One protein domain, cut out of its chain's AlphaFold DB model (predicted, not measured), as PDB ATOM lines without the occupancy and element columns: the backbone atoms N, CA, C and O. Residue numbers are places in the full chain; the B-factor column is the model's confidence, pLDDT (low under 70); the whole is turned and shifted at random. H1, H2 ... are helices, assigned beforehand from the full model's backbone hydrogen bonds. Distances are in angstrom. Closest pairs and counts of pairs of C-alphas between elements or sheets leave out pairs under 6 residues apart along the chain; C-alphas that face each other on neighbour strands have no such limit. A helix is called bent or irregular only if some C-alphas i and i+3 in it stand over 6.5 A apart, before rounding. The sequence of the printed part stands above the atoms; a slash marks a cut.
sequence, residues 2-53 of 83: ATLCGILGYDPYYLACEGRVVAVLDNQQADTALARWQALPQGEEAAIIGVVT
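AT A GLANCE: This is residues 2 to 53 of the 83 residues of the protein "[NiFe] hydrogenase metallocenter assembly protein HypE" of hydrothermal vent metagenome (UniProt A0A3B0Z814). With little regular structure, this is a loose, flat chain: helix H2 stands at one end of its length, a long link runs from it to the short helix H1 at the far end, and after H2 residues 39 to 53 fold back. The printed part has 52 residues, of which 19 are in two named helices, H1 then H2, with no named strand; the class is all helix. The radius of gyration of the C-alphas is 13.8 A, and the spans are 39 by 31 by 16 A.

IN THESE COORDINATES: H2, residues 27 to 38, is 17.4 A long, from C-alpha 27 at (-98.701, -99.398, -153.785) to C-alpha 38 at (-101.882, -104.399, -137.469). It is irregular: C-alphas 28 and 31 are 7.4 A apart. H1, residues 2 to 8, begins with C-alpha 2 at (-83.052, -115.531, -135.669).

HOW THE PARTS SIT: H2 and H1 are apart. Each O i to N i+4 pair in H1 is within hydrogen-bond range, against 6 of 8 in H2.

THE WHOLE: The C-alphas of Leu 8 and Gln 28, the two farthest apart, are 39.8 A apart. The link from H1 to H2, 18 residues, is long. The printed part has no cut; its mean pLDDT is 92.8, with residue 2 under 70.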
ATOM      1  N   ALA A   2     -84.402-115.677-135.101       63.50
ATOM      2  CA  ALA A   2     -83.052-115.531-135.669       63.50
ATOM      3  C   ALA A   2     -81.921-116.191-134.850       63.50
ATOM      4  O   ALA A   2     -81.042-116.823-135.423       63.50
ATOM      5  N   THR A   3     -81.970-116.126-133.515       71.56
ATOM      6  CA  THR A   3     -80.941-116.722-132.644       71.56
ATOM      7  C   THR A   3     -80.871-118.250-132.740       71.56
ATOM      8  O   THR A   3     -79.781-118.805-132.734       71.56
ATOM      9  N   LEU A   4     -82.011-118.942-132.853       78.69
ATOM     10  CA  LEU A   4     -82.034-120.406-132.956       78.69
ATOM     11  C   LEU A   4     -81.580-120.862-134.346       78.69
ATOM     12  O   LEU A   4     -80.744-121.754-134.450       78.69
ATOM     13  N   CYS A   5     -82.083-120.207-135.396       81.12
ATOM     14  CA  CYS A   5     -81.673-120.471-136.774       81.12
ATOM     15  C   CYS A   5     -80.161-120.267-136.946       81.12
ATOM     16  O   CYS A   5     -79.488-121.133-137.494       81.12
ATOM     17  N   GLY A   6     -79.609-119.192-136.371       77.94
ATOM     18  CA  GLY A   6     -78.171-118.917-136.392       77.94
ATOM     19  C   GLY A   6     -77.326-119.964-135.661       77.94
ATOM     20  O   GLY A   6     -76.252-120.314-136.138       77.94
ATOM     21  N   ILE A   7     -77.812-120.512-134.541       85.44
ATOM     22  CA  ILE A   7     -77.120-121.596-133.818       85.44
ATOM     23  C   ILE A   7     -77.144-122.906-134.620       85.44
ATOM     24  O   ILE A   7     -76.173-123.657-134.596       85.44
ATOM     25  N   LEU A   8     -78.247-123.186-135.316       84.81
ATOM     26  CA  LEU A   8     -78.452-124.434-136.055       84.81
ATOM     27  C   LEU A   8     -77.960-124.380-137.509       84.81
ATOM     28  O   LEU A   8     -77.936-125.410-138.176       84.81
ATOM     29  N   GLY A   9     -77.557-123.205-137.999       85.12
ATOM     30  CA  GLY A   9     -77.115-123.012-139.381       85.12
ATOM     31  C   GLY A   9     -78.253-122.995-140.406       85.12
ATOM     32  O   GLY A   9     -78.000-123.201-141.588       85.12
ATOM     33  N   TYR A  10     -79.491-122.754-139.969       86.88
ATOM     34  CA  TYR A  10     -80.636-122.607-140.865       86.88
ATOM     35  C   TYR A  10     -80.835-121.146-141.259       86.88
ATOM     36  O   TYR A  10     -80.714-120.246-140.427       86.88
ATOM     37  N   ASP A  11     -81.204-120.912-142.516       88.50
ATOM     38  CA  ASP A  11     -81.710-119.610-142.937       88.50
ATOM     39  C   ASP A  11     -83.202-119.519-142.544       88.50
ATOM     40  O   ASP A  11     -83.995-120.377-142.949       88.50
ATOM     41  N   PRO A  12     -83.613-118.528-141.729       89.12
ATOM     42  CA  PRO A  12     -85.003-118.387-141.304       89.12
ATOM     43  C   PRO A  12     -85.994-118.197-142.461       89.12
ATOM     44  O   PRO A  12     -87.173-118.478-142.262       89.12
ATOM     45  N   TYR A  13     -85.552-117.746-143.642       90.56
ATOM     46  CA  TYR A  13     -86.431-117.565-144.803       90.56
ATOM     47  C   TYR A  13     -86.898-118.885-145.435       90.56
ATOM     48  O   TYR A  13     -87.860-118.878-146.197       90.56
ATOM     49  N   TYR A  14     -86.265-120.010-145.090       90.00
ATOM     50  CA  TYR A  14     -86.606-121.340-145.608       90.00
ATOM     51  C   TYR A  14     -87.357-122.225-144.606       90.00
ATOM     52  O   TYR A  14     -87.568-123.405-144.868       90.00
ATOM     53  N   LEU A  15     -87.760-121.685-143.453       89.38
ATOM     54  CA  LEU A  15     -88.514-122.435-142.449       89.38
ATOM     55  C   LEU A  15     -90.023-122.223-142.604       89.38
ATOM     56  O   LEU A  15     -90.494-121.102-142.810       89.38
ATOM     57  N   ALA A  16     -90.786-123.305-142.440       89.75
ATOM     58  CA  ALA A  16     -92.240-123.278-142.517       89.75
ATOM     59  C   ALA A  16     -92.867-122.309-141.495       89.75
ATOM     60  O   ALA A  16     -92.409-122.166-140.358       89.75
ATOM     61  N   CYS A  17     -93.950-121.649-141.910       90.25
ATOM     62  CA  CYS A  17     -94.737-120.733-141.086       90.25
ATOM     63  C   CYS A  17     -96.223-121.130-141.126       90.25
ATOM     64  O   CYS A  17     -96.879-120.936-142.143       90.25
ATOM     65  N   GLU A  18     -96.788-121.611-140.013       91.88
ATOM     66  CA  GLU A  18     -98.170-122.147-139.945       91.88
ATOM     67  C   GLU A  18     -99.238-121.137-139.478       91.88
ATOM     68  O   GLU A  18    -100.266-121.483-138.900       91.88
ATOM     69  N   GLY A  19     -99.005-119.848-139.704       92.38
ATOM     70  CA  GLY A  19     -99.918-118.796-139.244       92.38
ATOM     71  C   GLY A  19     -99.565-117.414-139.768       92.38
ATOM     72  O   GLY A  19     -99.861-116.413-139.124       92.38
ATOM     73  N   ARG A  20     -98.868-117.357-140.905       95.00
ATOM     74  CA  ARG A  20     -98.410-116.115-141.529       95.00
ATOM     75  C   ARG A  20     -98.941-116.024-142.948       95.00
ATOM     76  O   ARG A  20     -99.179-117.039-143.596       95.00
ATOM     77  N   VAL A  21     -99.097-114.796-143.419       95.44
ATOM     78  CA  VAL A  21     -99.541-114.492-144.778       95.44
ATOM     79  C   VAL A  21     -98.536-113.540-145.410       95.44
ATOM     80  O   VAL A  21     -98.093-112.589-144.772       95.44
ATOM     81  N   VAL A  22     -98.209-113.793-146.674       96.50
ATOM     82  CA  VAL A  22     -97.510-112.848-147.549       96.50
ATOM     83  C   VAL A  22     -98.504-112.397-148.613       96.50
ATOM     84  O   VAL A  22     -99.207-113.227-149.190       96.50
ATOM     85  N   ALA A  23     -98.588-111.092-148.862       97.00
ATOM     86  CA  ALA A  23     -99.455-110.529-149.890       97.00
ATOM     87  C   ALA A  23     -98.699-109.519-150.751       97.00
ATOM     88  O   ALA A  23     -97.850-108.778-150.262       97.00
ATOM     89  N   VAL A  24     -99.064-109.477-152.030       97.12
ATOM     90  CA  VAL A  24     -98.631-108.452-152.980       97.12
ATOM     91  C   VAL A  24     -99.820-107.538-153.233       97.12
ATOM     92  O   VAL A  24    -100.911-108.010-153.551       97.12
ATOM     93  N   LEU A  25     -99.617-106.237-153.055       97.12
ATOM     94  CA  LEU A  25    -100.668-105.227-153.123       97.12
ATOM     95  C   LEU A  25    -100.266-104.100-154.069       97.12
ATOM     96  O   LEU A  25     -99.079-103.856-154.292       97.12
ATOM     97  N   ASP A  26    -101.266-103.385-154.582       97.25
ATOM     98  CA  ASP A  26    -101.024-102.093-155.217       97.25
ATOM     99  C   ASP A  26    -100.415-101.119-154.198       97.25
ATOM    100  O   ASP A  26    -100.843-101.071-153.040       97.25
ATOM    101  N   ASN A  27     -99.436-100.326-154.641       95.50
ATOM    102  CA  ASN A  27     -98.701 -99.398-153.785       95.50
ATOM    103  C   ASN A  27     -99.644 -98.434-153.039       95.50
ATOM    104  O   ASN A  27     -99.473 -98.210-151.845       95.50
ATOM    105  N   GLN A  28    -100.708 -97.958-153.694       97.56
ATOM    106  CA  GLN A  28    -101.661 -97.016-153.096       97.56
ATOM    107  C   GLN A  28    -102.510 -97.645-151.983       97.56
ATOM    108  O   GLN A  28    -103.130 -96.932-151.196       97.56
ATOM    109  N   GLN A  29    -102.572 -98.977-151.917       97.88
ATOM    110  CA  GLN A  29    -103.356 -99.712-150.924       97.88
ATOM    111  C   GLN A  29    -102.503-100.266-149.779       97.88
ATOM    112  O   GLN A  29    -103.069-100.677-148.763       97.88
ATOM    113  N   ALA A  30    -101.171-100.265-149.917       97.75
ATOM    114  CA  ALA A  30    -100.251-100.927-148.996       97.75
ATOM    115  C   ALA A  30    -100.413-100.434-147.549       97.75
ATOM    116  O   ALA A  30    -100.679-101.240-146.658       97.75
ATOM    117  N   ASP A  31    -100.371 -99.119-147.323       97.88
ATOM    118  CA  ASP A  31    -100.477 -98.540-145.975       97.88
ATOM    119  C   ASP A  31    -101.843 -98.804-145.328       97.88
ATOM    120  O   ASP A  31    -101.947 -99.103-144.137       97.88
ATOM    121  N   THR A  32    -102.918 -98.740-146.121       98.25
ATOM    122  CA  THR A  32    -104.278 -99.004-145.623       98.25
ATOM    123  C   THR A  32    -104.451-100.471-145.239       98.25
ATOM    124  O   THR A  32    -105.077-100.775-144.220       98.25
ATOM    125  N   ALA A  33    -103.926-101.394-146.047       97.94
ATOM    126  CA  ALA A  33    -103.958-102.817-145.741       97.94
ATOM    127  C   ALA A  33    -103.104-103.142-144.508       97.94
ATOM    128  O   ALA A  33    -103.581-103.840-143.613       97.94
ATOM    129  N   LEU A  34    -101.897-102.573-144.423       98.31
ATOM    130  CA  LEU A  34    -100.997-102.730-143.284       98.31
ATOM    131  C   LEU A  34    -101.671-102.296-141.978       98.31
ATOM    132  O   LEU A  34    -101.724-103.078-141.032       98.31
ATOM    133  N   ALA A  35    -102.270-101.102-141.949       98.44
ATOM    134  CA  ALA A  35    -102.970-100.600-140.767       98.44
ATOM    135  C   ALA A  35    -104.134-101.510-140.338       98.44
ATOM    136  O   ALA A  35    -104.382-101.702-139.149       98.44
ATOM    137  N   ARG A  36    -104.854-102.106-141.299       98.19
ATOM    138  CA  ARG A  36    -105.930-103.067-141.005       98.19
ATOM    139  C   ARG A  36    -105.394-104.375-140.437       98.19
ATOM    140  O   ARG A  36    -106.024-104.924-139.541       98.19
ATOM    141  N   TRP A  37    -104.275-104.877-140.951       97.81
ATOM    142  CA  TRP A  37    -103.642-106.091-140.437       97.81
ATOM    143  C   TRP A  37    -103.074-105.884-139.036       97.81
ATOM    144  O   TRP A  37    -103.338-106.705-138.167       97.81
ATOM    145  N   GLN A  38    -102.411-104.755-138.789       98.38
ATOM    146  CA  GLN A  38    -101.882-104.399-137.469       98.38
ATOM    147  C   GLN A  38    -102.975-104.187-136.410       98.38
ATOM    148  O   GLN A  38    -102.701-104.287-135.220       98.38
ATOM    149  N   ALA A  39    -104.222-103.934-136.821       98.31
ATOM    150  CA  ALA A  39    -105.370-103.875-135.915       98.31
ATOM    151  C   ALA A  39    -105.926-105.261-135.521       98.31
ATOM    152  O   ALA A  39    -106.798-105.344-134.654       98.31
ATOM    153  N   LEU A  40    -105.474-106.345-136.161       97.50
ATOM    154  CA  LEU A  40    -105.840-107.712-135.789       97.50
ATOM    155  C   LEU A  40    -104.895-108.218-134.689       97.50
ATOM    156  O   LEU A  40    -103.686-108.054-134.834       97.50
ATOM    157  N   PRO A  41    -105.392-108.940-133.666       96.50
ATOM    158  CA  PRO A  41    -104.535-109.485-132.607       96.50
ATOM    159  C   PRO A  41    -103.389-110.378-133.115       96.50
ATOM    160  O   PRO A  41    -102.325-110.431-132.516       96.50
ATOM    161  N   GLN A  42    -103.594-111.104-134.219       95.88
ATOM    162  CA  GLN A  42    -102.569-111.965-134.829       95.88
ATOM    163  C   GLN A  42    -101.670-111.226-135.834       95.88
ATOM    164  O   GLN A  42    -100.704-111.804-136.324       95.88
ATOM    165  N   GLY A  43    -102.018-109.990-136.196       96.50
ATOM    166  CA  GLY A  43    -101.378-109.223-137.262       96.50
ATOM    167  C   GLY A  43    -100.584-108.017-136.771       96.50
ATOM    168  O   GLY A  43    -100.111-107.253-137.604       96.50
ATOM    169  N   GLU A  44    -100.415-107.844-135.456       97.12
ATOM    170  CA  GLU A  44     -99.692-106.715-134.848       97.12
ATOM    171  C   GLU A  44     -98.268-106.547-135.415       97.12
ATOM    172  O   GLU A  44     -97.792-105.426-135.579       97.12
ATOM    173  N   GLU A  45     -97.616-107.654-135.788       97.31
ATOM    174  CA  GLU A  45     -96.277-107.683-136.394       97.31
ATOM    175  C   GLU A  45     -96.279-107.589-137.934       97.31
ATOM    176  O   GLU A  45     -95.241-107.782-138.571       97.31
ATOM    177  N   ALA A  46     -97.423-107.321-138.570       98.06
ATOM    178  CA  ALA A  46     -97.465-107.119-140.013       98.06
ATOM    179  C   ALA A  46     -96.562-105.945-140.416       98.06
ATOM    180  O   ALA A  46     -96.517-104.910-139.745       98.06
ATOM    181  N   ALA A  47     -95.864-106.103-141.539       97.88
ATOM    182  CA  ALA A  47     -94.928-105.119-142.063       97.88
ATOM    183  C   ALA A  47     -94.906-105.152-143.595       97.88
ATOM    184  O   ALA A  47     -95.117-106.198-144.213       97.88
ATOM    185  N   ILE A  48     -94.602-104.005-144.203       97.69
ATOM    186  CA  ILE A  48     -94.171-103.947-145.602       97.69
ATOM    187  C   ILE A  48     -92.699-104.363-145.629       97.69
ATOM    188  O   ILE A  48     -91.870-103.735-144.977       97.69
ATOM    189  N   ILE A  49     -92.390-105.432-146.364       96.25
ATOM    190  CA  ILE A  49     -91.056-106.058-146.379       96.25
ATOM    191  C   ILE A  49     -90.311-105.893-147.709       96.25
ATOM    192  O   ILE A  49     -89.228-106.442-147.870       96.25
ATOM    193  N   GLY A  50     -90.881-105.170-148.675       95.50
ATOM    194  CA  GLY A  50     -90.235-104.955-149.967       95.50
ATOM    195  C   GLY A  50     -91.151-104.344-151.021       95.50
ATOM    196  O   GLY A  50     -92.291-103.963-150.747       95.50
ATOM    197  N   VAL A  51     -90.629-104.271-152.243       95.50
ATOM    198  CA  VAL A  51     -91.307-103.736-153.425       95.50
ATOM    199  C   VAL A  51     -91.050-104.647-154.620       95.50
ATOM    200  O   VAL A  51     -89.964-105.201-154.767       95.50
ATOM    201  N   VAL A  52     -92.050-104.800-155.484       95.12
ATOM    202  CA  VAL A  52     -91.875-105.480-156.771       95.12
ATOM    203  C   VAL A  52     -91.321-104.475-157.775       95.12
ATOM    204  O   VAL A  52     -91.917-103.420-157.996       95.12
ATOM    205  N   THR A  53     -90.189-104.802-158.389       93.62
ATOM    206  CA  THR A  53     -89.562-104.005-159.449       93.62
ATOM    207  C   THR A  53     -89.626-104.759-160.781       93.62
ATOM    208  O   THR A  53     -90.021-105.922-160.837       93.62
TER     209      THR A  53